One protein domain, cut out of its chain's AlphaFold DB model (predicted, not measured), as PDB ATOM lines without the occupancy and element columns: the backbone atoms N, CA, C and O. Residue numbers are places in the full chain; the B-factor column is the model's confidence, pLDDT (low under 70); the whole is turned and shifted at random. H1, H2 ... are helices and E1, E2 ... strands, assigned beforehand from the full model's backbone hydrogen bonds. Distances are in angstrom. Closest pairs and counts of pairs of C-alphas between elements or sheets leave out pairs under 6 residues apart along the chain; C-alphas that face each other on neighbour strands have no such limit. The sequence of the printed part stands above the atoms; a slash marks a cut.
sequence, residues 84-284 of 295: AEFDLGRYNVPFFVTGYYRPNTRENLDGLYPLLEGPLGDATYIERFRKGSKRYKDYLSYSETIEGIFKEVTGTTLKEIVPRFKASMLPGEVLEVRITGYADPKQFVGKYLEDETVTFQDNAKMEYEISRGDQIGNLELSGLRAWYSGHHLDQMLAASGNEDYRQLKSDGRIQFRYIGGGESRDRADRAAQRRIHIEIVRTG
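Overview. This is residues 84 to 284 of the 295 residues of an uncharacterized protein of Chlorobi bacterium OLB7 (UniProt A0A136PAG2). A strongly twisted sheet of six strands curls round one helix, H4, which forms the core, while the much longer helix H3 runs along the strands on the same face and makes the longest axis. H2 packs on H3 with its residues 106 to 109, H5 packs across H3 farther along, and the short H1 and H6 only graze the sheet. The printed part has 201 residues, with six named helices and six named strands in the order E1 H1 H2 H3 E2 E3 E4 H4 H5 E5 H6 E6; the mixed sheet runs E1, E6, E2, E5, E3, E4. The class is mixed, helices and strands, in two layers, with H3 and H4 on one face of the sheet; the whole is compact, with a radius of gyration of the C-alphas of 17.1 A and spans of 52 by 34 by 34 A.

Arrangement. Start at edge strand E1, residues 84 to 87, antiparallel to E6, residues 276 to 284, with N 86 and O 278 2.8 A apart. E6 is antiparallel to E2, residues 173 to 183 (N 178 and O 279, 2.8 A). E2 is parallel to E5, residues 254 to 263, with N 179 and O 257 2.9 A apart. E5 is parallel to E3, residues 198 to 202, with N 201 and O 258 2.9 A apart. E3 forms a hairpin with edge strand E4, residues 207 to 210, with N 200 and O 208 3.0 A apart; these five pairs are within hydrogen-bond range. The sheet curls round H4, residues 218 to 239; its closest C-alphas to E5 are those of Gly 223 and Gly 260, 3.9 A. H3, residues 134 to 168, is the hub, at a height of 7.5 A over the sheet. It touches H4 at a steep tilt of 62 degrees, closest at the C-alphas of Thr 154 and Leu 237, 6.1 A. H2, residues 106 to 117, touches H3 at C-alphas 106 and 143, 5.7 A. H5, residues 243 to 250, touches H3 at C-alphas 245 and 162, 6.5 A. H1, residues 88 to 91, touches H6, residues 270 to 273, at C-alphas 89 and 272, 5.2 A. Every O i to N i+4 pair is within range in H4 and H5, against 5 of 8 in H2 and 29 of 31 in H3; H1 and H6 are too short for one.

Along the chain. Find C-alpha 84 at (17.953, 22.868, -41.544), where E1 begins. From C-alpha 134 at (23.978, 56.555, -30.608), H3 runs 49.8 A, with a kink of 27 degrees near residue 161. H4 measures 31.3 A, E2 31.8 A, E5 28.0 A and E6 24.3 A, ending at C-alpha 284, (28.101, 11.622, -48.981).

Size, cuts and confidence. The C-alphas farthest apart, of Ser 133 and Pro 171, are 54.5 A apart. The printed part has no cut; the links H1 to H2, H2 to H3 and E2 to E3 are long. Look for pLDDT under 70 at residues 265 to 272.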
ATOM      1  N   ALA A  84      18.403  21.573 -42.024       91.38
ATOM      2  CA  ALA A  84      17.953  22.868 -41.544       91.38
ATOM      3  C   ALA A  84      18.497  23.996 -42.423       91.38
ATOM      4  O   ALA A  84      19.582  23.892 -42.999       91.38
ATOM      5  N   GLU A  85      17.754  25.096 -42.452       92.31
ATOM      6  CA  GLU A  85      18.106  26.319 -43.158       92.31
ATOM      7  C   GLU A  85      17.838  27.515 -42.243       92.31
ATOM      8  O   GLU A  85      16.738  27.672 -41.708       92.31
ATOM      9  N   PHE A  86      18.845  28.366 -42.072       90.06
ATOM     10  CA  PHE A  86      18.751  29.603 -41.313       90.06
ATOM     11  C   PHE A  86      19.110  30.770 -42.232       90.06
ATOM     12  O   PHE A  86      20.279  31.018 -42.535       90.06
ATOM     13  N   ASP A  87      18.088  31.517 -42.649       83.88
ATOM     14  CA  ASP A  87      18.247  32.769 -43.389       83.88
ATOM     15  C   ASP A  87      18.237  33.954 -42.418       83.88
ATOM     16  O   ASP A  87      17.190  34.485 -42.022       83.88
ATOM     17  N   LEU A  88      19.437  34.394 -42.048       81.69
ATOM     18  CA  LEU A  88      19.629  35.442 -41.051       81.69
ATOM     19  C   LEU A  88      19.286  36.835 -41.604       81.69
ATOM     20  O   LEU A  88      19.201  37.803 -40.849       81.69
ATOM     21  N   GLY A  89      19.009  36.961 -42.908       71.88
ATOM     22  CA  GLY A  89      18.521  38.207 -43.492       71.88
ATOM     23  C   GLY A  89      17.155  38.632 -42.956       71.88
ATOM     24  O   GLY A  89      16.791  39.804 -43.073       71.88
ATOM     25  N   ARG A  90      16.369  37.701 -42.401       78.50
ATOM     26  CA  ARG A  90      15.005  37.958 -41.904       78.50
ATOM     27  C   ARG A  90      14.961  38.859 -40.667       78.50
ATOM     28  O   ARG A  90      13.947  39.507 -40.445       78.50
ATOM     29  N   TYR A  91      16.053  38.951 -39.910       77.75
ATOM     30  CA  TYR A  91      16.095  39.690 -38.642       77.75
ATOM     31  C   TYR A  91      16.302  41.206 -38.808       77.75
ATOM     32  O   TYR A  91      16.300  41.931 -37.821       77.75
ATOM     33  N   ASN A  92      16.476  41.695 -40.043       81.12
ATOM     34  CA  ASN A  92      16.701  43.104 -40.394       81.12
ATOM     35  C   ASN A  92      17.727  43.854 -39.514       81.12
ATOM     36  O   ASN A  92      17.593  45.050 -39.258       81.12
ATOM     37  N   VAL A  93      18.764  43.148 -39.057       85.50
ATOM     38  CA  VAL A  93      19.909  43.712 -38.331       85.50
ATOM     39  C   VAL A  93      21.176  43.558 -39.172       85.50
ATOM     40  O   VAL A  93      21.333  42.543 -39.857       85.50
ATOM     41  N   PRO A  94      22.102  44.534 -39.155       87.75
ATOM     42  CA  PRO A  94      23.367  44.390 -39.854       87.75
ATOM     43  C   PRO A  94      24.219  43.347 -39.127       87.75
ATOM     44  O   PRO A  94      24.714  43.598 -38.028       87.75
ATOM     45  N   PHE A  95      24.430  42.196 -39.764       92.06
ATOM     46  CA  PHE A  95      25.226  41.108 -39.188       92.06
ATOM     47  C   PHE A  95      26.711  41.476 -39.052       92.06
ATOM     48  O   PHE A  95      27.432  40.899 -38.243       92.06
ATOM     49  N   PHE A  96      27.150  42.486 -39.810       93.75
ATOM     50  CA  PHE A  96      28.523  42.978 -39.863       93.75
ATOM     51  C   PHE A  96      28.566  44.509 -39.893       93.75
ATOM     52  O   PHE A  96      27.730  45.157 -40.543       93.75
ATOM     53  N   VAL A  97      29.587  45.100 -39.268       92.56
ATOM     54  CA  VAL A  97      29.973  46.492 -39.541       92.56
ATOM     55  C   VAL A  97      30.269  46.637 -41.039       92.56
ATOM     56  O   VAL A  97      30.831  45.745 -41.682       92.56
ATOM     57  N   THR A  98      29.843  47.753 -41.632       89.44
ATOM     58  CA  THR A  98      30.119  48.053 -43.046       89.44
ATOM     59  C   THR A  98      31.623  47.956 -43.311       89.44
ATOM     60  O   THR A  98      32.401  48.505 -42.537       89.44
ATOM     61  N   GLY A  99      32.025  47.248 -44.372       89.50
ATOM     62  CA  GLY A  99      33.434  47.051 -44.740       89.50
ATOM     63  C   GLY A  99      34.231  46.087 -43.853       89.50
ATOM     64  O   GLY A  99      35.403  45.862 -44.135       89.50
ATOM     65  N   TYR A 100      33.627  45.508 -42.808       93.06
ATOM     66  CA  TYR A 100      34.292  44.569 -41.898       93.06
ATOM     67  C   TYR A 100      33.770  43.135 -42.054       93.06
ATOM     68  O   TYR A 100      32.631  42.917 -42.495       93.06
ATOM     69  N   TYR A 101      34.622  42.163 -41.713       94.25
ATOM     70  CA  TYR A 101      34.397  40.737 -41.966       94.25
ATOM     71  C   TYR A 101      34.010  39.908 -40.734       94.25
ATOM     72  O   TYR A 101      33.414  38.849 -40.902       94.25
ATOM     73  N   ARG A 102      34.295  40.359 -39.504       95.38
ATOM     74  CA  ARG A 102      33.887  39.615 -38.300       95.38
ATOM     75  C   ARG A 102      32.424  39.911 -37.942       95.38
ATOM     76  O   ARG A 102      32.026  41.078 -38.036       95.38
ATOM     77  N   PRO A 103      31.622  38.904 -37.542       95.62
ATOM     78  CA  PRO A 103      30.226  39.125 -37.172       95.62
ATOM     79  C   PRO A 103      30.137  40.079 -35.979       95.62
ATOM     80  O   PRO A 103      31.013  40.072 -35.114       95.62
ATOM     81  N   ASN A 104      29.078  40.885 -35.923       94.62
ATOM     82  CA  ASN A 104      28.837  41.832 -34.836       94.62
ATOM     83  C   ASN A 104      28.449  41.086 -33.557       94.62
ATOM     84  O   ASN A 104      27.285  41.038 -33.195       94.62
ATOM     85  N   THR A 105      29.424  40.505 -32.874       95.06
ATOM     86  CA  THR A 105      29.315  40.049 -31.486       95.06
ATOM     87  C   THR A 105      29.929  41.104 -30.579       95.06
ATOM     88  O   THR A 105      30.674  41.975 -31.046       95.06
ATOM     89  N   ARG A 106      29.643  41.047 -29.278       93.62
ATOM     90  CA  ARG A 106      30.204  42.022 -28.340       93.62
ATOM     91  C   ARG A 106      31.732  41.989 -28.331       93.62
ATOM     92  O   ARG A 106      32.370  43.032 -28.430       93.62
ATOM     93  N   GLU A 107      32.299  40.788 -28.320       94.38
ATOM     94  CA  GLU A 107      33.743  40.555 -28.396       94.38
ATOM     95  C   GLU A 107      34.365  41.150 -29.669       94.38
ATOM     96  O   GLU A 107      35.359  41.874 -29.603       94.38
ATOM     97  N   ASN A 108      33.756  40.914 -30.836       94.56
ATOM     98  CA  ASN A 108      34.280  41.423 -32.104       94.56
ATOM     99  C   ASN A 108      34.150  42.946 -32.228       94.56
ATOM    100  O   ASN A 108      35.013  43.583 -32.838       94.56
ATOM    101  N   LEU A 109      33.100  43.543 -31.656       92.12
ATOM    102  CA  LEU A 109      32.959  44.998 -31.586       92.12
ATOM    103  C   LEU A 109      34.029  45.615 -30.681       92.12
ATOM    104  O   LEU A 109      34.633  46.617 -31.063       92.12
ATOM    105  N   ASP A 110      34.301  45.010 -29.524       92.00
ATOM    106  CA  ASP A 110      35.360  45.463 -28.619       92.00
ATOM    107  C   ASP A 110      36.748  45.345 -29.272       92.00
ATOM    108  O   ASP A 110      37.554  46.275 -29.169       92.00
ATOM    109  N   GLY A 111      36.989  44.264 -30.023       91.56
ATOM    110  CA  GLY A 111      38.222  44.033 -30.780       91.56
ATOM    111  C   GLY A 111      38.410  44.931 -32.011       91.56
ATOM    112  O   GLY A 111      39.544  45.211 -32.394       91.56
ATOM    113  N   LEU A 112      37.332  45.444 -32.618       92.19
ATOM    114  CA  LEU A 112      37.417  46.329 -33.788       92.19
ATOM    115  C   LEU A 112      38.053  47.688 -33.452       92.19
ATOM    116  O   LEU A 112      38.754  48.269 -34.280       92.19
ATOM    117  N   TYR A 113      37.828  48.214 -32.248       89.62
ATOM    118  CA  TYR A 113      38.295  49.555 -31.879       89.62
ATOM    119  C   TYR A 113      39.822  49.711 -31.876       89.62
ATOM    120  O   TYR A 113      40.300  50.626 -32.547       89.62
ATOM    121  N   PRO A 114      40.599  48.828 -31.216       90.56
ATOM    122  CA  PRO A 114      42.057  48.850 -31.317       90.56
ATOM    123  C   PRO A 114      42.564  48.774 -32.761       90.56
ATOM    124  O   PRO A 114      43.554  49.416 -33.103       90.56
ATOM    125  N   LEU A 115      41.872  48.030 -33.632       90.06
ATOM    126  CA  LEU A 115      42.245  47.955 -35.042       90.06
ATOM    127  C   LEU A 115      42.008  49.291 -35.753       90.06
ATOM    128  O   LEU A 115      42.893  49.757 -36.465       90.06
ATOM    129  N   LEU A 116      40.855  49.932 -35.536       89.31
ATOM    130  CA  LEU A 116      40.521  51.239 -36.121       89.31
ATOM    131  C   LEU A 116      41.410  52.388 -35.625       89.31
ATOM    132  O   LEU A 116      41.520  53.399 -36.324       89.31
ATOM    133  N   GLU A 117      41.998  52.251 -34.436       88.81
ATOM    134  CA  GLU A 117      42.973  53.187 -33.856       88.81
ATOM    135  C   GLU A 117      44.418  52.896 -34.300       88.81
ATOM    136  O   GLU A 117      45.272  53.773 -34.196       88.81
ATOM    137  N   GLY A 118      44.691  51.692 -34.812       89.25
ATOM    138  CA  GLY A 118      46.020  51.250 -35.230       89.25
ATOM    139  C   GLY A 118      46.056  50.777 -36.692       89.25
ATOM    140  O   GLY A 118      45.986  51.615 -37.590       89.25
ATOM    141  N   PRO A 119      46.182  49.463 -36.975       87.00
ATOM    142  CA  PRO A 119      46.393  48.940 -38.334       87.00
ATOM    143  C   PRO A 119      45.337  49.319 -39.390       87.00
ATOM    144  O   PRO A 119      45.649  49.366 -40.576       87.00
ATOM    145  N   LEU A 120      44.094  49.589 -38.978       87.25
ATOM    146  CA  LEU A 120      42.994  50.062 -39.830       87.25
ATOM    147  C   LEU A 120      42.766  51.575 -39.695       87.25
ATOM    148  O   LEU A 120      41.704  52.064 -40.077       87.25
ATOM    149  N   GLY A 121      43.734  52.338 -39.180       85.38
ATOM    150  CA  GLY A 121      43.652  53.790 -38.974       85.38
ATOM    151  C   GLY A 121      43.208  54.574 -40.211       85.38
ATOM    152  O   GLY A 121      42.360  55.456 -40.098       85.38
ATOM    153  N   ASP A 122      43.656  54.152 -41.394       85.94
ATOM    154  CA  ASP A 122      43.347  54.801 -42.676       85.94
ATOM    155  C   ASP A 122      42.231  54.099 -43.472       85.94
ATOM    156  O   ASP A 122      41.905  54.492 -44.593       85.94
ATOM    157  N   ALA A 123      41.607  53.053 -42.915       87.38
ATOM    158  CA  ALA A 123      40.520  52.344 -43.582       87.38
ATOM    159  C   ALA A 123      39.269  53.237 -43.659       87.38
ATOM    160  O   ALA A 123      38.570  53.443 -42.661       87.38
ATOM    161  N   THR A 124      38.988  53.768 -44.851       86.94
ATOM    162  CA  THR A 124      37.802  54.593 -45.156       86.94
ATOM    163  C   THR A 124      36.582  53.763 -45.560       86.94
ATOM    164  O   THR A 124      35.459  54.266 -45.570       86.94
ATOM    165  N   TYR A 125      36.794  52.487 -45.884       87.00
ATOM    166  CA  TYR A 125      35.746  51.543 -46.269       87.00
ATOM    167  C   TYR A 125      35.012  50.937 -45.066       87.00
ATOM    168  O   TYR A 125      33.897  50.440 -45.227       87.00
ATOM    169  N   ILE A 126      35.612  51.003 -43.872       90.62
ATOM    170  CA  ILE A 126      35.000  50.523 -42.633       90.62
ATOM    171  C   ILE A 126      34.217  51.658 -41.985       90.62
ATOM    172  O   ILE A 126      34.729  52.763 -41.798       90.62
ATOM    173  N   GLU A 127      32.964  51.390 -41.624       90.81
ATOM    174  CA  GLU A 127      32.145  52.375 -40.922       90.81
ATOM    175  C   GLU A 127      32.731  52.685 -39.540       90.81
ATOM    176  O   GLU A 127      32.895  51.803 -38.698       90.81
ATOM    177  N   ARG A 128      32.996  53.971 -39.296       89.88
ATOM    178  CA  ARG A 128      33.502  54.465 -38.016       89.88
ATOM    179  C   ARG A 128      32.375  55.038 -37.175       89.88
ATOM    180  O   ARG A 128      31.584  55.856 -37.641       89.88
ATOM    181  N   PHE A 129      32.356  54.670 -35.901       90.12
ATOM    182  CA  PHE A 129      31.444  55.234 -34.914       90.12
ATOM    183  C   PHE A 129      32.130  55.335 -33.552       90.12
ATOM    184  O   PHE A 129      32.755  54.393 -33.066       90.12
ATOM    185  N   ARG A 130      32.012  56.502 -32.912       87.81
ATOM    186  CA  ARG A 130      32.645  56.780 -31.615       87.81
ATOM    187  C   ARG A 130      32.029  55.911 -30.513       87.81
ATOM    188  O   ARG A 130      30.799  55.816 -30.442       87.81
ATOM    189  N   LYS A 131      32.854  55.357 -29.613       86.50
ATOM    190  CA  LYS A 131      32.373  54.686 -28.390       86.50
ATOM    191  C   LYS A 131      31.412  55.600 -27.621       86.50
ATOM    192  O   LYS A 131      31.655  56.798 -27.483       86.50
ATOM    193  N   GLY A 132      30.293  55.043 -27.168       87.00
ATOM    194  CA  GLY A 132      29.238  55.775 -26.451       87.00
ATOM    195  C   GLY A 132      28.280  56.600 -27.325       87.00
ATOM    196  O   GLY A 132      27.278  57.095 -26.808       87.00
ATOM    197  N   SER A 133      28.529  56.729 -28.635       93.12
ATOM    198  CA  SER A 133      27.590  57.382 -29.564       93.12
ATOM    199  C   SER A 133      26.272  56.609 -29.699       93.12
ATOM    200  O   SER A 133      26.191  55.431 -29.348       93.12
ATOM    201  N   LYS A 134      25.234  57.247 -30.263       95.00
ATOM    202  CA  LYS A 134      23.978  56.555 -30.608       95.00
ATOM    203  C   LYS A 134      24.248  55.333 -31.493       95.00
ATOM    204  O   LYS A 134      23.809  54.242 -31.166       95.00
ATOM    205  N   ARG A 135      25.070  55.503 -32.531       92.12
ATOM    206  CA  ARG A 135      25.419  54.433 -33.471       92.12
ATOM    207  C   ARG A 135      26.140  53.260 -32.803       92.12
ATOM    208  O   ARG A 135      25.875  52.115 -33.141       92.12
ATOM    209  N   TYR A 136      27.007  53.538 -31.830       91.00
ATOM    210  CA  TYR A 136      27.628  52.497 -31.007       91.00
ATOM    211  C   TYR A 136      26.588  51.700 -30.211       91.00
ATOM    212  O   TYR A 136      26.635  50.476 -30.200       91.00
ATOM    213  N   LYS A 137      25.627  52.386 -29.578       93.12
ATOM    214  CA  LYS A 137      24.536  51.726 -28.841       93.12
ATOM    215  C   LYS A 137      23.662  50.871 -29.763       93.12
ATOM    216  O   LYS A 137      23.273  49.781 -29.359       93.12
ATOM    217  N   ASP A 138      23.418  51.327 -30.992       93.38
ATOM    218  CA  ASP A 138      22.711  50.537 -32.005       93.38
ATOM    219  C   ASP A 138      23.477  49.232 -32.303       93.38
ATOM    220  O   ASP A 138      22.898  48.153 -32.223       93.38
ATOM    221  N   TYR A 139      24.794  49.304 -32.551       92.50
ATOM    222  CA  TYR A 139      25.631  48.117 -32.790       92.50
ATOM    223  C   TYR A 139      25.707  47.165 -31.589       92.50
ATOM    224  O   TYR A 139      25.718  45.953 -31.791       92.50
ATOM    225  N   LEU A 140      25.691  47.678 -30.354       93.19
ATOM    226  CA  LEU A 140      25.574  46.829 -29.165       93.19
ATOM    227  C   LEU A 140      24.248  46.057 -29.152       93.19
ATOM    228  O   LEU A 140      24.254  44.844 -28.960       93.19
ATOM    229  N   SER A 141      23.127  46.721 -29.434       93.75
ATOM    230  CA  SER A 141      21.823  46.050 -29.518       93.75
ATOM    231  C   SER A 141      21.769  45.020 -30.656       93.75
ATOM    232  O   SER A 141      21.233  43.923 -30.485       93.75
ATOM    233  N   TYR A 142      22.383  45.325 -31.805       93.06
ATOM    234  CA  TYR A 142      22.529  44.350 -32.887       93.06
ATOM    235  C   TYR A 142      23.348  43.140 -32.443       93.06
ATOM    236  O   TYR A 142      22.976  42.017 -32.774       93.06
ATOM    237  N   SER A 143      24.410  43.349 -31.658       94.75
ATOM    238  CA  SER A 143      25.239  42.242 -31.187       94.75
ATOM    239  C   SER A 143      24.505  41.276 -30.269       94.75
ATOM    240  O   SER A 143      24.632  40.068 -30.443       94.75
ATOM    241  N   GLU A 144      23.642  41.780 -29.387       94.56
ATOM    242  CA  GLU A 144      22.795  40.934 -28.540       94.56
ATOM    243  C   GLU A 144      21.843  40.073 -29.382       94.56
ATOM    244  O   GLU A 144      21.662  38.883 -29.116       94.56
ATOM    245  N   THR A 145      21.275  40.659 -30.441       93.31
ATOM    246  CA  THR A 145      20.397  39.944 -31.379       93.31
ATOM    247  C   THR A 145      21.165  38.850 -32.122       93.31
ATOM    248  O   THR A 145      20.710  37.711 -32.198       93.31
ATOM    249  N   ILE A 146      22.350  39.172 -32.640       93.88
ATOM    250  CA  ILE A 146      23.198  38.254 -33.413       93.88
ATOM    251  C   ILE A 146      23.703  37.097 -32.551       93.88
ATOM    252  O   ILE A 146      23.652  35.945 -32.977       93.88
ATOM    253  N   GLU A 147      24.124  37.372 -31.320       95.62
ATOM    254  CA  GLU A 147      24.489  36.336 -30.353       95.62
ATOM    255  C   GLU A 147      23.295  35.438 -30.003       95.62
ATOM    256  O   GLU A 147      23.455  34.226 -29.854       95.62
ATOM    257  N   GLY A 148      22.089  36.008 -29.900       95.00
ATOM    258  CA  GLY A 148      20.848  35.249 -29.743       95.00
ATOM    259  C   GLY A 148      20.602  34.283 -30.904       95.00
ATOM    260  O   GLY A 148      20.332  33.106 -30.673       95.00
ATOM    261  N   ILE A 149      20.789  34.750 -32.139       93.88
ATOM    262  CA  ILE A 149      20.649  33.933 -33.350       93.88
ATOM    263  C   ILE A 149      21.686  32.804 -33.374       93.88
ATOM    264  O   ILE A 149      21.331  31.650 -33.598       93.88
ATOM    265  N   PHE A 150      22.964  33.084 -33.092       96.00
ATOM    266  CA  PHE A 150      23.976  32.025 -33.028       96.00
ATOM    267  C   PHE A 150      23.662  30.985 -31.946       96.00
ATOM    268  O   PHE A 150      23.865  29.789 -32.167       96.00
ATOM    269  N   LYS A 151      23.123  31.405 -30.793       96.44
ATOM    270  CA  LYS A 151      22.656  30.487 -29.741       96.44
ATOM    271  C   LYS A 151      21.483  29.625 -30.203       96.44
ATOM    272  O   LYS A 151      21.460  28.443 -29.871       96.44
ATOM    273  N   GLU A 152      20.545  30.182 -30.965       95.19
ATOM    274  CA  GLU A 152      19.433  29.436 -31.564       95.19
ATOM    275  C   GLU A 152      19.954  28.368 -32.534       95.19
ATOM    276  O   GLU A 152      19.693  27.184 -32.326       95.19
ATOM    277  N   VAL A 153      20.789  28.759 -33.503       95.81
ATOM    278  CA  VAL A 153      21.410  27.837 -34.472       95.81
ATOM    279  C   VAL A 153      22.182  26.729 -33.754       95.81
ATOM    280  O   VAL A 153      22.015  25.547 -34.064       95.81
ATOM    281  N   THR A 154      22.990  27.086 -32.752       97.44
ATOM    282  CA  THR A 154      23.737  26.129 -31.919       97.44
ATOM    283  C   THR A 154      22.784  25.180 -31.190       97.44
ATOM    284  O   THR A 154      22.981  23.965 -31.195       97.44
ATOM    285  N   GLY A 155      21.718  25.715 -30.590       97.31
ATOM    286  CA  GLY A 155      20.706  24.957 -29.866       97.31
ATOM    287  C   GLY A 155      19.997  23.931 -30.746       97.31
ATOM    288  O   GLY A 155      19.975  22.754 -30.391       97.31
ATOM    289  N   THR A 156      19.475  24.349 -31.900       96.56
ATOM    290  CA  THR A 156      18.828  23.461 -32.878       96.56
ATOM    291  C   THR A 156      19.807  22.413 -33.400       96.56
ATOM    292  O   THR A 156      19.489  21.224 -33.447       96.56
ATOM    293  N   THR A 157      21.042  22.820 -33.712       97.00
ATOM    294  CA  THR A 157      22.074  21.898 -34.203       97.00
ATOM    295  C   THR A 157      22.349  20.779 -33.202       97.00
ATOM    296  O   THR A 157      22.341  19.609 -33.576       97.00
ATOM    297  N   LEU A 158      22.545  21.111 -31.926       97.56
ATOM    298  CA  LEU A 158      22.910  20.131 -30.902       97.56
ATOM    299  C   LEU A 158      21.730  19.294 -30.400       97.56
ATOM    300  O   LEU A 158      21.923  18.134 -30.044       97.56
ATOM    301  N   LYS A 159      20.525  19.873 -30.328       96.06
ATOM    302  CA  LYS A 159      19.349  19.202 -29.752       96.06
ATOM    303  C   LYS A 159      18.572  18.372 -30.765       96.06
ATOM    304  O   LYS A 159      17.944  17.394 -30.374       96.06
ATOM    305  N   GLU A 160      18.611  18.747 -32.041       94.25
ATOM    306  CA  GLU A 160      17.762  18.141 -33.071       94.25
ATOM    307  C   GLU A 160      18.595  17.535 -34.200       94.25
ATOM    308  O   GLU A 160      18.461  16.350 -34.510       94.25
ATOM    309  N   ILE A 161      19.497  18.321 -34.791       95.25
ATOM    310  CA  ILE A 161      20.173  17.929 -36.033       95.25
ATOM    311  C   ILE A 161      21.236  16.857 -35.786       95.25
ATOM    312  O   ILE A 161      21.219  15.823 -36.449       95.25
ATOM    313  N   VAL A 162      22.148  17.075 -34.836       96.00
ATOM    314  CA  VAL A 162      23.227  16.130 -34.506       96.00
ATOM    315  C   VAL A 162      22.669  14.769 -34.066       96.00
ATOM    316  O   VAL A 162      23.082  13.766 -34.653       96.00
ATOM    317  N   PRO A 163      21.697  14.684 -33.132       94.06
ATOM    318  CA  PRO A 163      21.091  13.406 -32.758       94.06
ATOM    319  C   PRO A 163      20.416  12.700 -33.938       94.06
ATOM    320  O   PRO A 163      20.647  11.509 -34.159       94.06
ATOM    321  N   ARG A 164      19.631  13.431 -34.747       90.50
ATOM    322  CA  ARG A 164      18.964  12.869 -35.932       90.50
ATOM    323  C   ARG A 164      19.972  12.363 -36.959       90.50
ATOM    324  O   ARG A 164      19.784  11.281 -37.517       90.50
ATOM    325  N   PHE A 165      21.044  13.120 -37.195       93.19
ATOM    326  CA  PHE A 165      22.115  12.723 -38.098       93.19
ATOM    327  C   PHE A 165      22.799  11.454 -37.590       93.19
ATOM    328  O   PHE A 165      22.845  10.478 -38.330       93.19
ATOM    329  N   LYS A 166      23.235  11.420 -36.326       92.62
ATOM    330  CA  LYS A 166      23.906  10.263 -35.714       92.62
ATOM    331  C   LYS A 166      23.053   8.992 -35.756       92.62
ATOM    332  O   LYS A 166      23.575   7.925 -36.055       92.62
ATOM    333  N   ALA A 167      21.751   9.104 -35.494       87.56
ATOM    334  CA  ALA A 167      20.836   7.962 -35.475       87.56
ATOM    335  C   ALA A 167      20.604   7.328 -36.856       87.56
ATOM    336  O   ALA A 167      20.211   6.168 -36.941       87.56
ATOM    337  N   SER A 168      20.817   8.084 -37.936       81.88
ATOM    338  CA  SER A 168      20.450   7.672 -39.295       81.88
ATOM    339  C   SER A 168      21.589   7.787 -40.307       81.88
ATOM    340  O   SER A 168      21.338   7.660 -41.505       81.88
ATOM    341  N   MET A 169      22.808   8.113 -39.865       85.19
ATOM    342  CA  MET A 169      23.939   8.304 -40.768       85.19
ATOM    343  C   MET A 169      24.399   6.969 -41.334       85.19
ATOM    344  O   MET A 169      24.464   5.958 -40.634       85.19
ATOM    345  N   LEU A 170      24.763   6.989 -42.606       82.62
ATOM    346  CA  LEU A 170      25.328   5.836 -43.288       82.62
ATOM    347  C   LEU A 170      26.849   5.930 -43.393       82.62
ATOM    348  O   LEU A 170      27.424   7.018 -43.264       82.62
ATOM    349  N   PRO A 171      27.535   4.803 -43.661       80.06
ATOM    350  CA  PRO A 171      28.968   4.820 -43.910       80.06
ATOM    351  C   PRO A 171      29.331   5.820 -45.014       80.06
ATOM    352  O   PRO A 171      28.808   5.766 -46.126       80.06
ATOM    353  N   GLY A 172      30.241   6.744 -44.700       83.31
ATOM    354  CA  GLY A 172      30.685   7.769 -45.647       83.31
ATOM    355  C   GLY A 172      29.831   9.039 -45.673       83.31
ATOM    356  O   GLY A 172      30.205   9.971 -46.378       83.31
ATOM    357  N   GLU A 173      28.731   9.113 -44.918       88.38
ATOM    358  CA  GLU A 173      27.972  10.358 -44.784       88.38
ATOM    359  C   GLU A 173      28.701  11.378 -43.908       88.38
ATOM    360  O   GLU A 173      29.463  11.031 -42.997       88.38
ATOM    361  N   VAL A 174      28.453  12.644 -44.222       93.88
ATOM    362  CA  VAL A 174      28.971  13.825 -43.539       93.88
ATOM    363  C   VAL A 174      27.818  14.805 -43.343       93.88
ATOM    364  O   VAL A 174      26.974  14.996 -44.218       93.88
ATOM    365  N   LEU A 175      27.787  15.427 -42.173       95.88
ATOM    366  CA  LEU A 175      26.994  16.605 -41.885       95.88
ATOM    367  C   LEU A 175      27.804  17.834 -42.317       95.88
ATOM    368  O   LEU A 175      28.774  18.218 -41.665       95.88
ATOM    369  N   GLU A 176      27.445  18.425 -43.448       96.62
ATOM    370  CA  GLU A 176      28.101  19.613 -43.980       96.62
ATOM    371  C   GLU A 176      27.333  20.865 -43.538       96.62
ATOM    372  O   GLU A 176      26.149  21.027 -43.833       96.62
ATOM    373  N   VAL A 177      28.016  21.758 -42.823       97.62
ATOM    374  CA  VAL A 177      27.522  23.075 -42.423       97.62
ATOM    375  C   VAL A 177      28.031  24.090 -43.443       97.62
ATOM    376  O   VAL A 177      29.210  24.447 -43.461       97.62
ATOM    377  N   ARG A 178      27.144  24.534 -44.329       97.19
ATOM    378  CA  ARG A 178      27.427  25.543 -45.350       97.19
ATOM    379  C   ARG A 178      27.116  26.916 -44.798       97.19
ATOM    380  O   ARG A 178      25.988  27.174 -44.389       97.19
ATOM    381  N   ILE A 179      28.103  27.797 -44.824       97.56
ATOM    382  CA  ILE A 179      27.933  29.198 -44.461       97.56
ATOM    383  C   ILE A 179      28.148  30.023 -45.719       97.56
ATOM    384  O   ILE A 179      29.252  30.034 -46.254       97.56
ATOM    385  N   THR A 180      27.122  30.736 -46.169       96.88
ATOM    386  CA  THR A 180      27.230  31.680 -47.285       96.88
ATOM    387  C   THR A 180      27.220  33.097 -46.746       96.88
ATOM    388  O   THR A 180      26.257  33.514 -46.108       96.88
ATOM    389  N   GLY A 181      28.288  33.850 -46.983       95.19
ATOM    390  CA  GLY A 181      28.389  35.253 -46.600       95.19
ATOM    391  C   GLY A 181      28.011  36.172 -47.752       95.19
ATOM    392  O   GLY A 181      28.194  35.826 -48.916       95.19
ATOM    393  N   TYR A 182      27.510  37.364 -47.427       92.69
ATOM    394  CA  TYR A 182      27.161  38.387 -48.414       92.69
ATOM    395  C   TYR A 182      27.782  39.744 -48.069       92.69
ATOM    396  O   TYR A 182      27.902  40.133 -46.898       92.69
ATOM    397  N   ALA A 183      28.168  40.480 -49.108       89.12
ATOM    398  CA  ALA A 183      28.668  41.847 -49.047       89.12
ATOM    399  C   ALA A 183      27.594  42.867 -49.469       89.12
ATOM    400  O   ALA A 183      26.614  42.543 -50.143       89.12
ATOM    401  N   ASP A 184      27.791  44.117 -49.040       82.00
ATOM    402  CA  ASP A 184      27.020  45.261 -49.541       82.00
ATOM    403  C   ASP A 184      27.438  45.537 -51.003       82.00
ATOM    404  O   ASP A 184      28.624  45.408 -51.313       82.00
ATOM    405  N   PRO A 185      26.518  45.918 -51.908       77.69
ATOM    406  CA  PRO A 185      26.832  46.231 -53.305       77.69
ATOM    407  C   PRO A 185      27.754  47.445 -53.489       77.69
ATOM    408  O   PRO A 185      28.229  47.701 -54.596       77.69
ATOM    409  N   LYS A 186      28.011  48.242 -52.447       81.75
ATOM    410  CA  LYS A 186      28.977  49.335 -52.521       81.75
ATOM    411  C   LYS A 186      30.376  48.767 -52.752       81.75
ATOM    412  O   LYS A 186      30.965  48.170 -51.857       81.75
ATOM    413  N   GLN A 187      30.926  49.035 -53.932       80.94
ATOM    414  CA  GLN A 187      32.312  48.709 -54.239       80.94
ATOM    415  C   GLN A 187      33.260  49.365 -53.234       80.94
ATOM    416  O   GLN A 187      33.165  50.562 -52.939       80.94
ATOM    417  N   PHE A 188      34.192  48.568 -52.732       83.62
ATOM    418  CA  PHE A 188      35.308  49.027 -51.928       83.62
ATOM    419  C   PHE A 188      36.524  48.140 -52.202       83.62
ATOM    420  O   PHE A 188      36.392  47.030 -52.715       83.62
ATOM    421  N   VAL A 189      37.700  48.652 -51.852       86.50
ATOM    422  CA  VAL A 189      38.942  47.883 -51.819       86.50
ATOM    423  C   VAL A 189      39.531  48.076 -50.434       86.50
ATOM    424  O   VAL A 189      39.810  49.205 -50.024       86.50
ATOM    425  N   GLY A 190      39.647  46.984 -49.692       90.00
ATOM    426  CA  GLY A 190      40.275  46.952 -48.379       90.00
ATOM    427  C   GLY A 190      41.547  46.120 -48.380       90.00
ATOM    428  O   GLY A 190      42.018  45.676 -49.427       90.00
ATOM    429  N   LYS A 191      42.078  45.875 -47.182       92.06
ATOM    430  CA  LYS A 191      43.141  44.892 -46.960       92.06
ATOM    431  C   LYS A 191      42.739  43.904 -45.878       92.06
ATOM    432  O   LYS A 191      42.097  44.294 -44.900       92.06
ATOM    433  N   TYR A 192      43.151  42.655 -46.044       94.69
ATOM    434  CA  TYR A 192      43.087  41.660 -44.984       94.69
ATOM    435  C   TYR A 192      44.314  41.773 -44.072       94.69
ATOM    436  O   TYR A 192      45.422  42.015 -44.549       94.69
ATOM    437  N   LEU A 193      44.127  41.664 -42.755       91.19
ATOM    438  CA  LEU A 193      45.165  42.029 -41.779       91.19
ATOM    439  C   LEU A 193      45.582  40.919 -40.820       91.19
ATOM    440  O   LEU A 193      46.543  41.111 -40.075       91.19
ATOM    441  N   GLU A 194      44.863  39.811 -40.815       91.69
ATOM    442  CA  GLU A 194      45.048  38.744 -39.837       91.69
ATOM    443  C   GLU A 194      46.111  37.778 -40.355       91.69
ATOM    444  O   GLU A 194      46.323  37.673 -41.561       91.69
ATOM    445  N   ASP A 195      46.793  37.093 -39.443       92.94
ATOM    446  CA  ASP A 195      47.878  36.168 -39.794       92.94
ATOM    447  C   ASP A 195      47.378  34.833 -40.366       92.94
ATOM    448  O   ASP A 195      48.157  34.062 -40.918       92.94
ATOM    449  N   GLU A 196      46.088  34.551 -40.218       94.94
ATOM    450  CA  GLU A 196      45.472  33.304 -40.641       94.94
ATOM    451  C   GLU A 196      45.141  33.318 -42.133       94.94
ATOM    452  O   GLU A 196      44.500  34.240 -42.622       94.94
ATOM    453  N   THR A 197      45.541  32.281 -42.866       97.06
ATOM    454  CA  THR A 197      45.129  32.113 -44.262       97.06
ATOM    455  C   THR A 197      43.701  31.576 -44.320       97.06
ATOM    456  O   THR A 197      43.394  30.524 -43.757       97.06
ATOM    457  N   VAL A 198      42.826  32.284 -45.032       98.00
ATOM    458  CA  VAL A 198      41.407  31.947 -45.161       98.00
ATOM    459  C   VAL A 198      41.126  31.332 -46.521       98.00
ATOM    460  O   VAL A 198      41.386  31.948 -47.550       98.00
ATOM    461  N   THR A 199      40.501  30.156 -46.524       98.00
ATOM    462  CA  THR A 199      40.032  29.480 -47.740       98.00
ATOM    463  C   THR A 199      38.506  29.447 -47.807       98.00
ATOM    464  O   THR A 199      37.846  29.102 -46.821       98.00
ATOM    465  N   PHE A 200      37.933  29.745 -48.971       98.31
ATOM    466  CA  PHE A 200      36.490  29.656 -49.222       98.31
ATOM    467  C   PHE A 200      36.198  29.340 -50.695       98.31
ATOM    468  O   PHE A 200      37.092  29.373 -51.537       98.31
ATOM    469  N   GLN A 201      34.943  29.022 -51.008       97.62
ATOM    470  CA  GLN A 201      34.476  28.785 -52.377       97.62
ATOM    471  C   GLN A 201      33.495  29.870 -52.822       97.62
ATOM    472  O   GLN A 201      32.799  30.440 -51.991       97.62
ATOM    473  N   ASP A 202      33.375  30.153 -54.113       94.88
ATOM    474  CA  ASP A 202      32.224  30.912 -54.624       94.88
ATOM    475  C   ASP A 202      31.033  29.993 -54.960       94.88
ATOM    476  O   ASP A 202      31.079  28.769 -54.808       94.88
ATOM    477  N   ASN A 203      29.938  30.580 -55.451       89.19
ATOM    478  CA  ASN A 203      28.756  29.827 -55.889       89.19
ATOM    479  C   ASN A 203      29.035  28.886 -57.081       89.19
ATOM    480  O   ASN A 203      28.289  27.927 -57.291       89.19
ATOM    481  N   ALA A 204      30.091  29.141 -57.858       89.50
ATOM    482  CA  ALA A 204      30.550  28.283 -58.948       89.50
ATOM    483  C   ALA A 204      31.527  27.191 -58.469       89.50
ATOM    484  O   ALA A 204      32.015  26.411 -59.290       89.50
ATOM    485  N   LYS A 205      31.758  27.085 -57.151       91.31
ATOM    486  CA  LYS A 205      32.692  26.156 -56.496       91.31
ATOM    487  C   LYS A 205      34.160  26.409 -56.846       91.31
ATOM    488  O   LYS A 205      34.980  25.510 -56.680       91.31
ATOM    489  N   MET A 206      34.497  27.605 -57.326       95.19
ATOM    490  CA  MET A 206      35.892  28.008 -57.466       95.19
ATOM    491  C   MET A 206      36.461  28.288 -56.078       95.19
ATOM    492  O   MET A 206      35.795  28.925 -55.264       95.19
ATOM    493  N   GLU A 207      37.658  27.780 -55.801       97.56
ATOM    494  CA  GLU A 207      38.346  27.976 -54.525       97.56
ATOM    495  C   GLU A 207      39.170  29.263 -54.539       97.56
ATOM    496  O   GLU A 207      39.824  29.588 -55.530       97.56
ATOM    497  N   TYR A 208      39.131  29.972 -53.416       97.94
ATOM    498  CA  TYR A 208      39.850  31.212 -53.174       97.94
ATOM    499  C   TYR A 208      40.601  31.109 -51.856       97.94
ATOM    500  O   TYR A 208      40.114  30.517 -50.888       97.94
ATOM    501  N   GLU A 209      41.762  31.744 -51.823       98.19
ATOM    502  CA  GLU A 209      42.614  31.863 -50.652       98.19
ATOM    503  C   GLU A 209      42.912  33.347 -50.414       98.19
ATOM    504  O   GLU A 209      43.178  34.084 -51.362       98.19
ATOM    505  N   ILE A 210      42.827  33.786 -49.158       97.94
ATOM    506  CA  ILE A 210      43.171  35.141 -48.724       97.94
ATOM    507  C   ILE A 210      44.207  35.025 -47.615       97.94
ATOM    508  O   ILE A 210      43.965  34.385 -46.592       97.94
ATOM    509  N   SER A 211      45.334  35.693 -47.802       98.00
ATOM    510  CA  SER A 211      46.422  35.791 -46.841       98.00
ATOM    511  C   SER A 211      46.652  37.239 -46.409       98.00
ATOM    512  O   SER A 211      46.138  38.203 -46.988       98.00
ATOM    513  N   ARG A 212      47.407  37.414 -45.320       95.69
ATOM    514  CA  ARG A 212      47.684  38.733 -44.745       95.69
ATOM    515  C   ARG A 212      48.239  39.705 -45.788       95.69
ATOM    516  O   ARG A 212      49.251  39.439 -46.428       95.69
ATOM    517  N   GLY A 213      47.636  40.888 -45.872       93.31
ATOM    518  CA  GLY A 213      48.043  41.959 -46.781       93.31
ATOM    519  C   GLY A 213      47.335  41.946 -48.135       93.31
ATOM    520  O   GLY A 213      47.406  42.963 -48.835       93.31
ATOM    521  N   ASP A 214      46.617  40.871 -48.467       96.50
ATOM    522  CA  ASP A 214      45.851  40.773 -49.706       96.50
ATOM    523  C   ASP A 214      44.765  41.846 -49.786       96.50
ATOM    524  O   ASP A 214      44.201  42.300 -48.780       96.50
ATOM    525  N   GLN A 215      44.477  42.268 -51.017       94.50
ATOM    526  CA  GLN A 215      43.370  43.173 -51.289       94.50
ATOM    527  C   GLN A 215      42.047  42.427 -51.150       94.50
ATOM    528  O   GLN A 215      41.895  41.326 -51.666       94.50
ATOM    529  N   ILE A 216      41.080  43.059 -50.488       94.44
ATOM    530  CA  ILE A 216      39.733  42.504 -50.337       94.44
ATOM    531  C   ILE A 216      38.723  43.367 -51.090       94.44
ATOM    532  O   ILE A 216      38.615  44.570 -50.840       94.44
ATOM    533  N   GLY A 217      37.991  42.756 -52.016       94.06
ATOM    534  CA  GLY A 217      36.791  43.305 -52.630       94.06
ATOM    535  C   GLY A 217      35.530  42.689 -52.022       94.06
ATOM    536  O   GLY A 217      35.535  42.143 -50.916       94.06
ATOM    537  N   ASN A 218      34.414  42.776 -52.748       93.25
ATOM    538  CA  ASN A 218      33.124  42.263 -52.277       93.25
ATOM    539  C   ASN A 218      33.080  40.730 -52.202       93.25
ATOM    540  O   ASN A 218      32.468  40.193 -51.277       93.25
ATOM    541  N   LEU A 219      33.732  40.027 -53.136       94.75
ATOM    542  CA  LEU A 219      33.792  38.566 -53.112       94.75
ATOM    543  C   LEU A 219      34.610  38.090 -51.909       94.75
ATOM    544  O   LEU A 219      34.100  37.323 -51.092       94.75
ATOM    545  N   GLU A 220      35.814  38.629 -51.740       96.56
ATOM    546  CA  GLU A 220      36.717  38.308 -50.635       96.56
ATOM    547  C   GLU A 220      36.072  38.643 -49.289       96.56
ATOM    548  O   GLU A 220      36.068  37.819 -48.380       96.56
ATOM    549  N   LEU A 221      35.432  39.813 -49.169       95.50
ATOM    550  CA  LEU A 221      34.696  40.184 -47.962       95.50
ATOM    551  C   LEU A 221      33.578  39.192 -47.647       95.50
ATOM    552  O   LEU A 221      33.381  38.835 -46.488       95.50
ATOM    553  N   SER A 222      32.824  38.768 -48.661       95.94
ATOM    554  CA  SER A 222      31.741  37.803 -48.480       95.94
ATOM    555  C   SER A 222      32.269  36.434 -48.025       95.94
ATOM    556  O   SER A 222      31.700  35.844 -47.106       95.94
ATOM    557  N   GLY A 223      33.405  35.986 -48.574       97.50
ATOM    558  CA  GLY A 223      34.104  34.769 -48.160       97.50
ATOM    559  C   GLY A 223      34.639  34.850 -46.731       97.50
ATOM    560  O   GLY A 223      34.362  33.971 -45.917       97.50
ATOM    561  N   LEU A 224      35.307  35.952 -46.374       97.69
ATOM    562  CA  LEU A 224      35.783  36.199 -45.009       97.69
ATOM    563  C   LEU A 224      34.625  36.203 -44.002       97.69
ATOM    564  O   LEU A 224      34.724  35.608 -42.934       97.69
ATOM    565  N   ARG A 225      33.493  36.829 -44.343       96.75
ATOM    566  CA  ARG A 225      32.292  36.841 -43.492       96.75
ATOM    567  C   ARG A 225      31.732  35.451 -43.242       96.75
ATOM    568  O   ARG A 225      31.345  35.153 -42.111       96.75
ATOM    569  N   ALA A 226      31.686  34.620 -44.282       97.81
ATOM    570  CA  ALA A 226      31.298  33.222 -44.166       97.81
ATOM    571  C   ALA A 226      32.251  32.459 -43.241       97.81
ATOM    572  O   ALA A 226      31.810  31.795 -42.305       97.81
ATOM    573  N   TRP A 227      33.553  32.615 -43.473       98.31
ATOM    574  CA  TRP A 227      34.600  31.929 -42.732       98.31
ATOM    575  C   TRP A 227      34.585  32.293 -41.241       98.31
ATOM    576  O   TRP A 227      34.437  31.405 -40.403       98.31
ATOM    577  N   TYR A 228      34.611  33.588 -40.896       97.88
ATOM    578  CA  TYR A 228      34.637  34.041 -39.497       97.88
ATOM    579  C   TYR A 228      33.352  33.701 -38.746       97.88
ATOM    580  O   TYR A 228      33.390  33.386 -37.558       97.88
ATOM    581  N   SER A 229      32.209  33.746 -39.429       97.62
ATOM    582  CA  SER A 229      30.930  33.375 -38.821       97.62
ATOM    583  C   SER A 229      30.829  31.867 -38.603       97.62
ATOM    584  O   SER A 229      30.338  31.424 -37.568       97.62
ATOM    585  N   GLY A 230      31.331  31.075 -39.550       97.69
ATOM    586  CA  GLY A 230      31.407  29.628 -39.417       97.69
ATOM    587  C   GLY A 230      32.386  29.179 -38.337       97.69
ATOM    588  O   GLY A 230      32.038  28.305 -37.555       97.69
ATOM    589  N   HIS A 231      33.559  29.810 -38.234       97.12
ATOM    590  CA  HIS A 231      34.509  29.568 -37.142       97.12
ATOM    591  C   HIS A 231      33.918  29.929 -35.780       97.12
ATOM    592  O   HIS A 231      34.036  29.152 -34.836       97.12
ATOM    593  N   HIS A 232      33.223  31.065 -35.680       96.88
ATOM    594  CA  HIS A 232      32.536  31.441 -34.447       96.88
ATOM    595  C   HIS A 232      31.479  30.399 -34.042       96.88
ATOM    596  O   HIS A 232      31.423  29.983 -32.887       96.88
ATOM    597  N   LEU A 233      30.680  29.916 -35.000       97.56
ATOM    598  CA  LEU A 233      29.696  28.860 -34.754       97.56
ATOM    599  C   LEU A 233      30.354  27.529 -34.351       97.56
ATOM    600  O   LEU A 233      29.896  26.890 -33.407       97.56
ATOM    601  N   ASP A 234      31.429  27.119 -35.030       97.50
ATOM    602  CA  ASP A 234      32.200  25.906 -34.712       97.50
ATOM    603  C   ASP A 234      32.743  25.959 -33.276       97.50
ATOM    604  O   ASP A 234      32.589  25.010 -32.508       97.50
ATOM    605  N   GLN A 235      33.280  27.114 -32.867       96.44
ATOM    606  CA  GLN A 235      33.745  27.356 -31.500       96.44
ATOM    607  C   GLN A 235      32.609  27.249 -30.478       96.44
ATOM    608  O   GLN A 235      32.780  26.605 -29.443       96.44
ATOM    609  N   MET A 236      31.437  27.831 -30.756       97.25
ATOM    610  CA  MET A 236      30.271  27.729 -29.869       97.25
ATOM    611  C   MET A 236      29.776  26.284 -29.726       97.25
ATOM    612  O   MET A 236      29.480  25.838 -28.614       97.25
ATOM    613  N   LEU A 237      29.718  25.534 -30.829       97.50
ATOM    614  CA  LEU A 237      29.339  24.122 -30.823       97.50
ATOM    615  C   LEU A 237      30.351  23.280 -30.037       97.50
ATOM    616  O   LEU A 237      29.950  22.479 -29.190       97.50
ATOM    617  N   ALA A 238      31.653  23.500 -30.239       95.62
ATOM    618  CA  ALA A 238      32.712  22.802 -29.514       95.62
ATOM    619  C   ALA A 238      32.716  23.130 -28.008       95.62
ATOM    620  O   ALA A 238      32.863  22.230 -27.177       95.62
ATOM    621  N   ALA A 239      32.498  24.398 -27.646       96.00
ATOM    622  CA  ALA A 239      32.464  24.868 -26.260       96.00
ATOM    623  C   ALA A 239      31.219  24.404 -25.482       96.00
ATOM    624  O   ALA A 239      31.223  24.431 -24.253       96.00
ATOM    625  N   SER A 240      30.169  23.939 -26.168       94.81
ATOM    626  CA  SER A 240      28.935  23.446 -25.536       94.81
ATOM    627  C   SER A 240      29.129  22.215 -24.640       94.81
ATOM    628  O   SER A 240      28.257  21.899 -23.832       94.81
ATOM    629  N   GLY A 241      30.238  21.484 -24.806       92.00
ATOM    630  CA  GLY A 241      30.499  20.226 -24.106       92.00
ATOM    631  C   GLY A 241      29.726  19.019 -24.652       92.00
ATOM    632  O   GLY A 241      29.862  17.925 -24.108       92.00
ATOM    633  N   ASN A 242      28.957  19.166 -25.736       96.50
ATOM    634  CA  ASN A 242      28.220  18.061 -26.346       96.50
ATOM    635  C   ASN A 242      29.183  16.985 -26.899       96.50
ATOM    636  O   ASN A 242      30.009  17.254 -27.772       96.50
ATOM    637  N   GLU A 243      29.111  15.768 -26.356       96.44
ATOM    638  CA  GLU A 243      30.015  14.665 -26.717       96.44
ATOM    639  C   GLU A 243      29.765  14.142 -28.133       96.44
ATOM    640  O   GLU A 243      30.722  13.913 -28.869       96.44
ATOM    641  N   ASP A 244      28.501  14.042 -28.548       95.81
ATOM    642  CA  ASP A 244      28.126  13.556 -29.878       95.81
ATOM    643  C   ASP A 244      28.690  14.443 -30.984       95.81
ATOM    644  O   ASP A 244      29.288  13.951 -31.941       95.81
ATOM    645  N   TYR A 245      28.549  15.757 -30.829       97.50
ATOM    646  CA  TYR A 245      29.120  16.728 -31.747       97.50
ATOM    647  C   TYR A 245      30.645  16.597 -31.828       97.50
ATOM    648  O   TYR A 245      31.197  16.506 -32.925       97.50
ATOM    649  N   ARG A 246      31.331  16.549 -30.677       96.62
ATOM    650  CA  ARG A 246      32.798  16.450 -30.625       96.62
ATOM    651  C   ARG A 246      33.305  15.163 -31.267       96.62
ATOM    652  O   ARG A 246      34.246  15.227 -32.054       96.62
ATOM    653  N   GLN A 247      32.654  14.034 -30.991       96.50
ATOM    654  CA  GLN A 247      32.997  12.748 -31.590       96.50
ATOM    655  C   GLN A 247      32.832  12.797 -33.113       96.50
ATOM    656  O   GLN A 247      33.792  12.554 -33.842       96.50
ATOM    657  N   LEU A 248      31.660  13.212 -33.606       96.88
ATOM    658  CA  LEU A 248      31.396  13.308 -35.044       96.88
ATOM    659  C   LEU A 248      32.361  14.273 -35.748       96.88
ATOM    660  O   LEU A 248      32.839  13.976 -36.842       96.88
ATOM    661  N   LYS A 249      32.679  15.417 -35.133       96.94
ATOM    662  CA  LYS A 249      33.672  16.361 -35.656       96.94
ATOM    663  C   LYS A 249      35.062  15.719 -35.728       96.94
ATOM    664  O   LYS A 249      35.709  15.830 -36.765       96.94
ATOM    665  N   SER A 250      35.495  15.014 -34.677       96.38
ATOM    666  CA  SER A 250      36.795  14.327 -34.645       96.38
ATOM    667  C   SER A 250      36.903  13.189 -35.664       96.38
ATOM    668  O   SER A 250      37.961  12.992 -36.254       96.38
ATOM    669  N   ASP A 251      35.785  12.520 -35.957       95.56
ATOM    670  CA  ASP A 251      35.690  11.460 -36.966       95.56
ATOM    671  C   ASP A 251      35.607  12.008 -38.406       95.56
ATOM    672  O   ASP A 251      35.410  11.247 -39.358       95.56
ATOM    673  N   GLY A 252      35.685  13.332 -38.590       95.31
ATOM    674  CA  GLY A 252      35.537  13.988 -39.891       95.31
ATOM    675  C   GLY A 252      34.114  13.929 -40.463       95.31
ATOM    676  O   GLY A 252      33.917  14.175 -41.655       95.31
ATOM    677  N   ARG A 253      33.118  13.604 -39.627       95.88
ATOM    678  CA  ARG A 253      31.691  13.495 -39.982       95.88
ATOM    679  C   ARG A 253      30.947  14.821 -39.913       95.88
ATOM    680  O   ARG A 253      29.803  14.867 -40.346       95.88
ATOM    681  N   ILE A 254      31.569  15.879 -39.398       97.12
ATOM    682  CA  ILE A 254      31.055  17.250 -39.472       97.12
ATOM    683  C   ILE A 254      32.082  18.104 -40.202       97.12
ATOM    684  O   ILE A 254      33.232  18.190 -39.773       97.12
ATOM    685  N   GLN A 255      31.666  18.748 -41.287       96.56
ATOM    686  CA  GLN A 255      32.535  19.589 -42.108       96.56
ATOM    687  C   GLN A 255      31.905  20.958 -42.308       96.56
ATOM    688  O   GLN A 255      30.694  21.068 -42.471       96.56
ATOM    689  N   PHE A 256      32.725  22.003 -42.296       97.50
ATOM    690  CA  PHE A 256      32.278  23.353 -42.612       97.50
ATOM    691  C   PHE A 256      32.709  23.698 -44.029       97.50
ATOM    692  O   PHE A 256      33.861  23.475 -44.400       97.50
ATOM    693  N   ARG A 257      31.788  24.260 -44.808       97.12
ATOM    694  CA  ARG A 257      32.078  24.844 -46.116       97.12
ATOM    695  C   ARG A 257      31.727  26.324 -46.075       97.12
ATOM    696  O   ARG A 257      30.600  26.685 -45.744       97.12
ATOM    697  N   TYR A 258      32.683  27.166 -46.446       98.31
ATOM    698  CA  TYR A 258      32.518  28.617 -46.477       98.31
ATOM    699  C   TYR A 258      32.329  29.081 -47.915       98.31
ATOM    700  O   TYR A 258      33.106  28.699 -48.791       98.31
ATOM    701  N   ILE A 259      31.286  29.872 -48.152       98.00
ATOM    702  CA  ILE A 259      30.861  30.285 -49.484       98.00
ATOM    703  C   ILE A 259      30.801  31.815 -49.559       98.00
ATOM    704  O   ILE A 259      30.076  32.465 -48.803       98.00
ATOM    705  N   GLY A 260      31.559  32.396 -50.483       96.69
ATOM    706  CA  GLY A 260      31.486  33.805 -50.845       96.69
ATOM    707  C   GLY A 260      30.331  34.040 -51.811       96.69
ATOM    708  O   GLY A 260      30.448  33.781 -53.007       96.69
ATOM    709  N   GLY A 261      29.204  34.537 -51.298       92.56
ATOM    710  CA  GLY A 261      28.019  34.836 -52.101       92.56
ATOM    711  C   GLY A 261      28.133  36.119 -52.931       92.56
ATOM    712  O   GLY A 261      27.252  36.392 -53.745       92.56
ATOM    713  N   GLY A 262      29.189  36.914 -52.730       89.31
ATOM    714  CA  GLY A 262      29.370  38.210 -53.375       89.31
ATOM    715  C   GLY A 262      28.342  39.241 -52.900       89.31
ATOM    716  O   GLY A 262      28.058  39.364 -51.707       89.31
ATOM    717  N   GLU A 263      27.798  40.016 -53.836       84.88
ATOM    718  CA  GLU A 263      26.814  41.065 -53.555       84.88
ATOM    719  C   GLU A 263      25.395  40.495 -53.457       84.88
ATOM    720  O   GLU A 263      24.898  39.878 -54.398       84.88
ATOM    721  N   SER A 264      24.685  40.780 -52.364       72.50
ATOM    722  CA  SER A 264      23.250  40.478 -52.282       72.50
ATOM    723  C   SER A 264      22.431  41.602 -52.924       72.50
ATOM    724  O   SER A 264      22.368  42.698 -52.367       72.50
ATOM    725  N   ARG A 265      21.698  41.321 -54.008       68.50
ATOM    726  CA  ARG A 265      20.771  42.289 -54.645       68.50
ATOM    727  C   ARG A 265      19.294  42.069 -54.311       68.50
ATOM    728  O   ARG A 265      18.457  42.889 -54.669       68.50
ATOM    729  N   ASP A 266      18.985  41.021 -53.555       65.19
ATOM    730  CA  ASP A 266      17.612  40.507 -53.440       65.19
ATOM    731  C   ASP A 266      16.753  41.206 -52.373       65.19
ATOM    732  O   ASP A 266      15.614  40.812 -52.133       65.19
ATOM    733  N   ARG A 267      17.280  42.229 -51.683       63.47
ATOM    734  CA  ARG A 267      16.562  42.938 -50.608       63.47
ATOM    735  C   ARG A 267      16.713  44.445 -50.720       63.47
ATOM    736  O   ARG A 267      17.804  44.935 -50.989       63.47
ATOM    737  N   ALA A 268      15.626  45.167 -50.453       59.97
ATOM    738  CA  ALA A 268      15.599  46.628 -50.499       59.97
ATOM    739  C   ALA A 268      16.399  47.288 -49.355       59.97
ATOM    740  O   ALA A 268      16.943  48.375 -49.544       59.97
ATOM    741  N   ASP A 269      16.503  46.639 -48.187       67.75
ATOM    742  CA  ASP A 269      17.263  47.159 -47.043       67.75
ATOM    743  C   ASP A 269      18.752  46.777 -47.136       67.75
ATOM    744  O   ASP A 269      19.116  45.598 -47.111       67.75
ATOM    745  N   ARG A 270      19.630  47.787 -47.198       66.69
ATOM    746  CA  ARG A 270      21.095  47.616 -47.239       66.69
ATOM    747  C   ARG A 270      21.666  46.988 -45.966       66.69
ATOM    748  O   ARG A 270      22.721  46.359 -46.011       66.69
ATOM    749  N   ALA A 271      21.007  47.142 -44.815       65.25
ATOM    750  CA  ALA A 271      21.422  46.458 -43.591       65.25
ATOM    751  C   ALA A 271      21.221  44.939 -43.719       65.25
ATOM    752  O   ALA A 271      22.132  44.178 -43.393       65.25
ATOM    753  N   ALA A 272      20.098  44.510 -44.305       66.69
ATOM    754  CA  ALA A 272      19.774  43.100 -44.542       66.69
ATOM    755  C   ALA A 272      20.619  42.434 -45.648       66.69
ATOM    756  O   ALA A 272      20.596  41.212 -45.806       66.69
ATOM    757  N   GLN A 273      21.370  43.211 -46.432       78.12
ATOM    758  CA  GLN A 273      22.297  42.689 -47.443       78.12
ATOM    759  C   GLN A 273      23.611  42.180 -46.827       78.12
ATOM    760  O   GLN A 273      24.239  41.282 -47.381       78.12
ATOM    761  N   ARG A 274      24.004  42.692 -45.652       84.69
ATOM    762  CA  ARG A 274      25.204  42.273 -44.909       84.69
ATOM    763  C   ARG A 274      24.854  41.143 -43.946       84.69
ATOM    764  O   ARG A 274      24.756  41.368 -42.742       84.69
ATOM    765  N   ARG A 275      24.637  39.950 -44.491       87.44
ATOM    766  CA  ARG A 275      24.151  38.776 -43.755       87.44
ATOM    767  C   ARG A 275      24.991  37.537 -44.029       87.44
ATOM    768  O   ARG A 275      25.864  37.546 -44.899       87.44
ATOM    769  N   ILE A 276      24.667  36.478 -43.303       93.06
ATOM    770  CA  ILE A 276      25.034  35.114 -43.664       93.06
ATOM    771  C   ILE A 276      23.771  34.283 -43.879       93.06
ATOM    772  O   ILE A 276      22.691  34.634 -43.405       93.06
ATOM    773  N   HIS A 277      23.930  33.186 -44.592       93.75
ATOM    774  CA  HIS A 277      22.955  32.122 -44.743       93.75
ATOM    775  C   HIS A 277      23.607  30.826 -44.284       93.75
ATOM    776  O   HIS A 277      24.766  30.584 -44.620       93.75
ATOM    777  N   ILE A 278      22.900  30.035 -43.485       95.69
ATOM    778  CA  ILE A 278      23.427  28.786 -42.939       95.69
ATOM    779  C   ILE A 278      22.535  27.648 -43.402       95.69
ATOM    780  O   ILE A 278      21.355  27.598 -43.064       95.69
ATOM    781  N   GLU A 279      23.119  26.702 -44.123       95.50
ATOM    782  CA  GLU A 279      22.475  25.440 -44.464       95.50
ATOM    783  C   GLU A 279      23.215  24.305 -43.784       95.50
ATOM    784  O   GLU A 279      24.435  24.182 -43.892       95.50
ATOM    785  N   ILE A 280      22.468  23.442 -43.108       95.50
ATOM    786  CA  ILE A 280      23.013  22.209 -42.564       95.50
ATOM    787  C   ILE A 280      22.451  21.078 -43.398       95.50
ATOM    788  O   ILE A 280      21.247  20.818 -43.394       95.50
ATOM    789  N   VAL A 281      23.332  20.421 -44.138       92.81
ATOM    790  CA  VAL A 281      22.961  19.398 -45.104       92.81
ATOM    791  C   VAL A 281      23.680  18.095 -44.793       92.81
ATOM    792  O   VAL A 281      24.808  18.069 -44.306       92.81
ATOM    793  N   ARG A 282      23.043  16.981 -45.121       90.38
ATOM    794  CA  ARG A 282      23.701  15.680 -45.198       90.38
ATOM    795  C   ARG A 282      24.264  15.489 -46.604       90.38
ATOM    796  O   ARG A 282      23.532  15.612 -47.586       90.38
ATOM    797  N   THR A 283      25.548  15.158 -46.701       86.62
ATOM    798  CA  THR A 283      26.252  14.833 -47.952       86.62
ATOM    799  C   THR A 283      26.987  13.495 -47.830       86.62
ATOM    800  O   THR A 283      27.156  12.961 -46.735       86.62
ATOM    801  N   GLY A 284      27.410  12.920 -48.960       71.62
ATOM    802  CA  GLY A 284      28.101  11.622 -48.981       71.62
ATOM    803  C   GLY A 284      27.182  10.434 -48.672       71.62
ATOM    804  O   GLY A 284      25.979  10.618 -48.526       71.62
TER     805      GLY A 284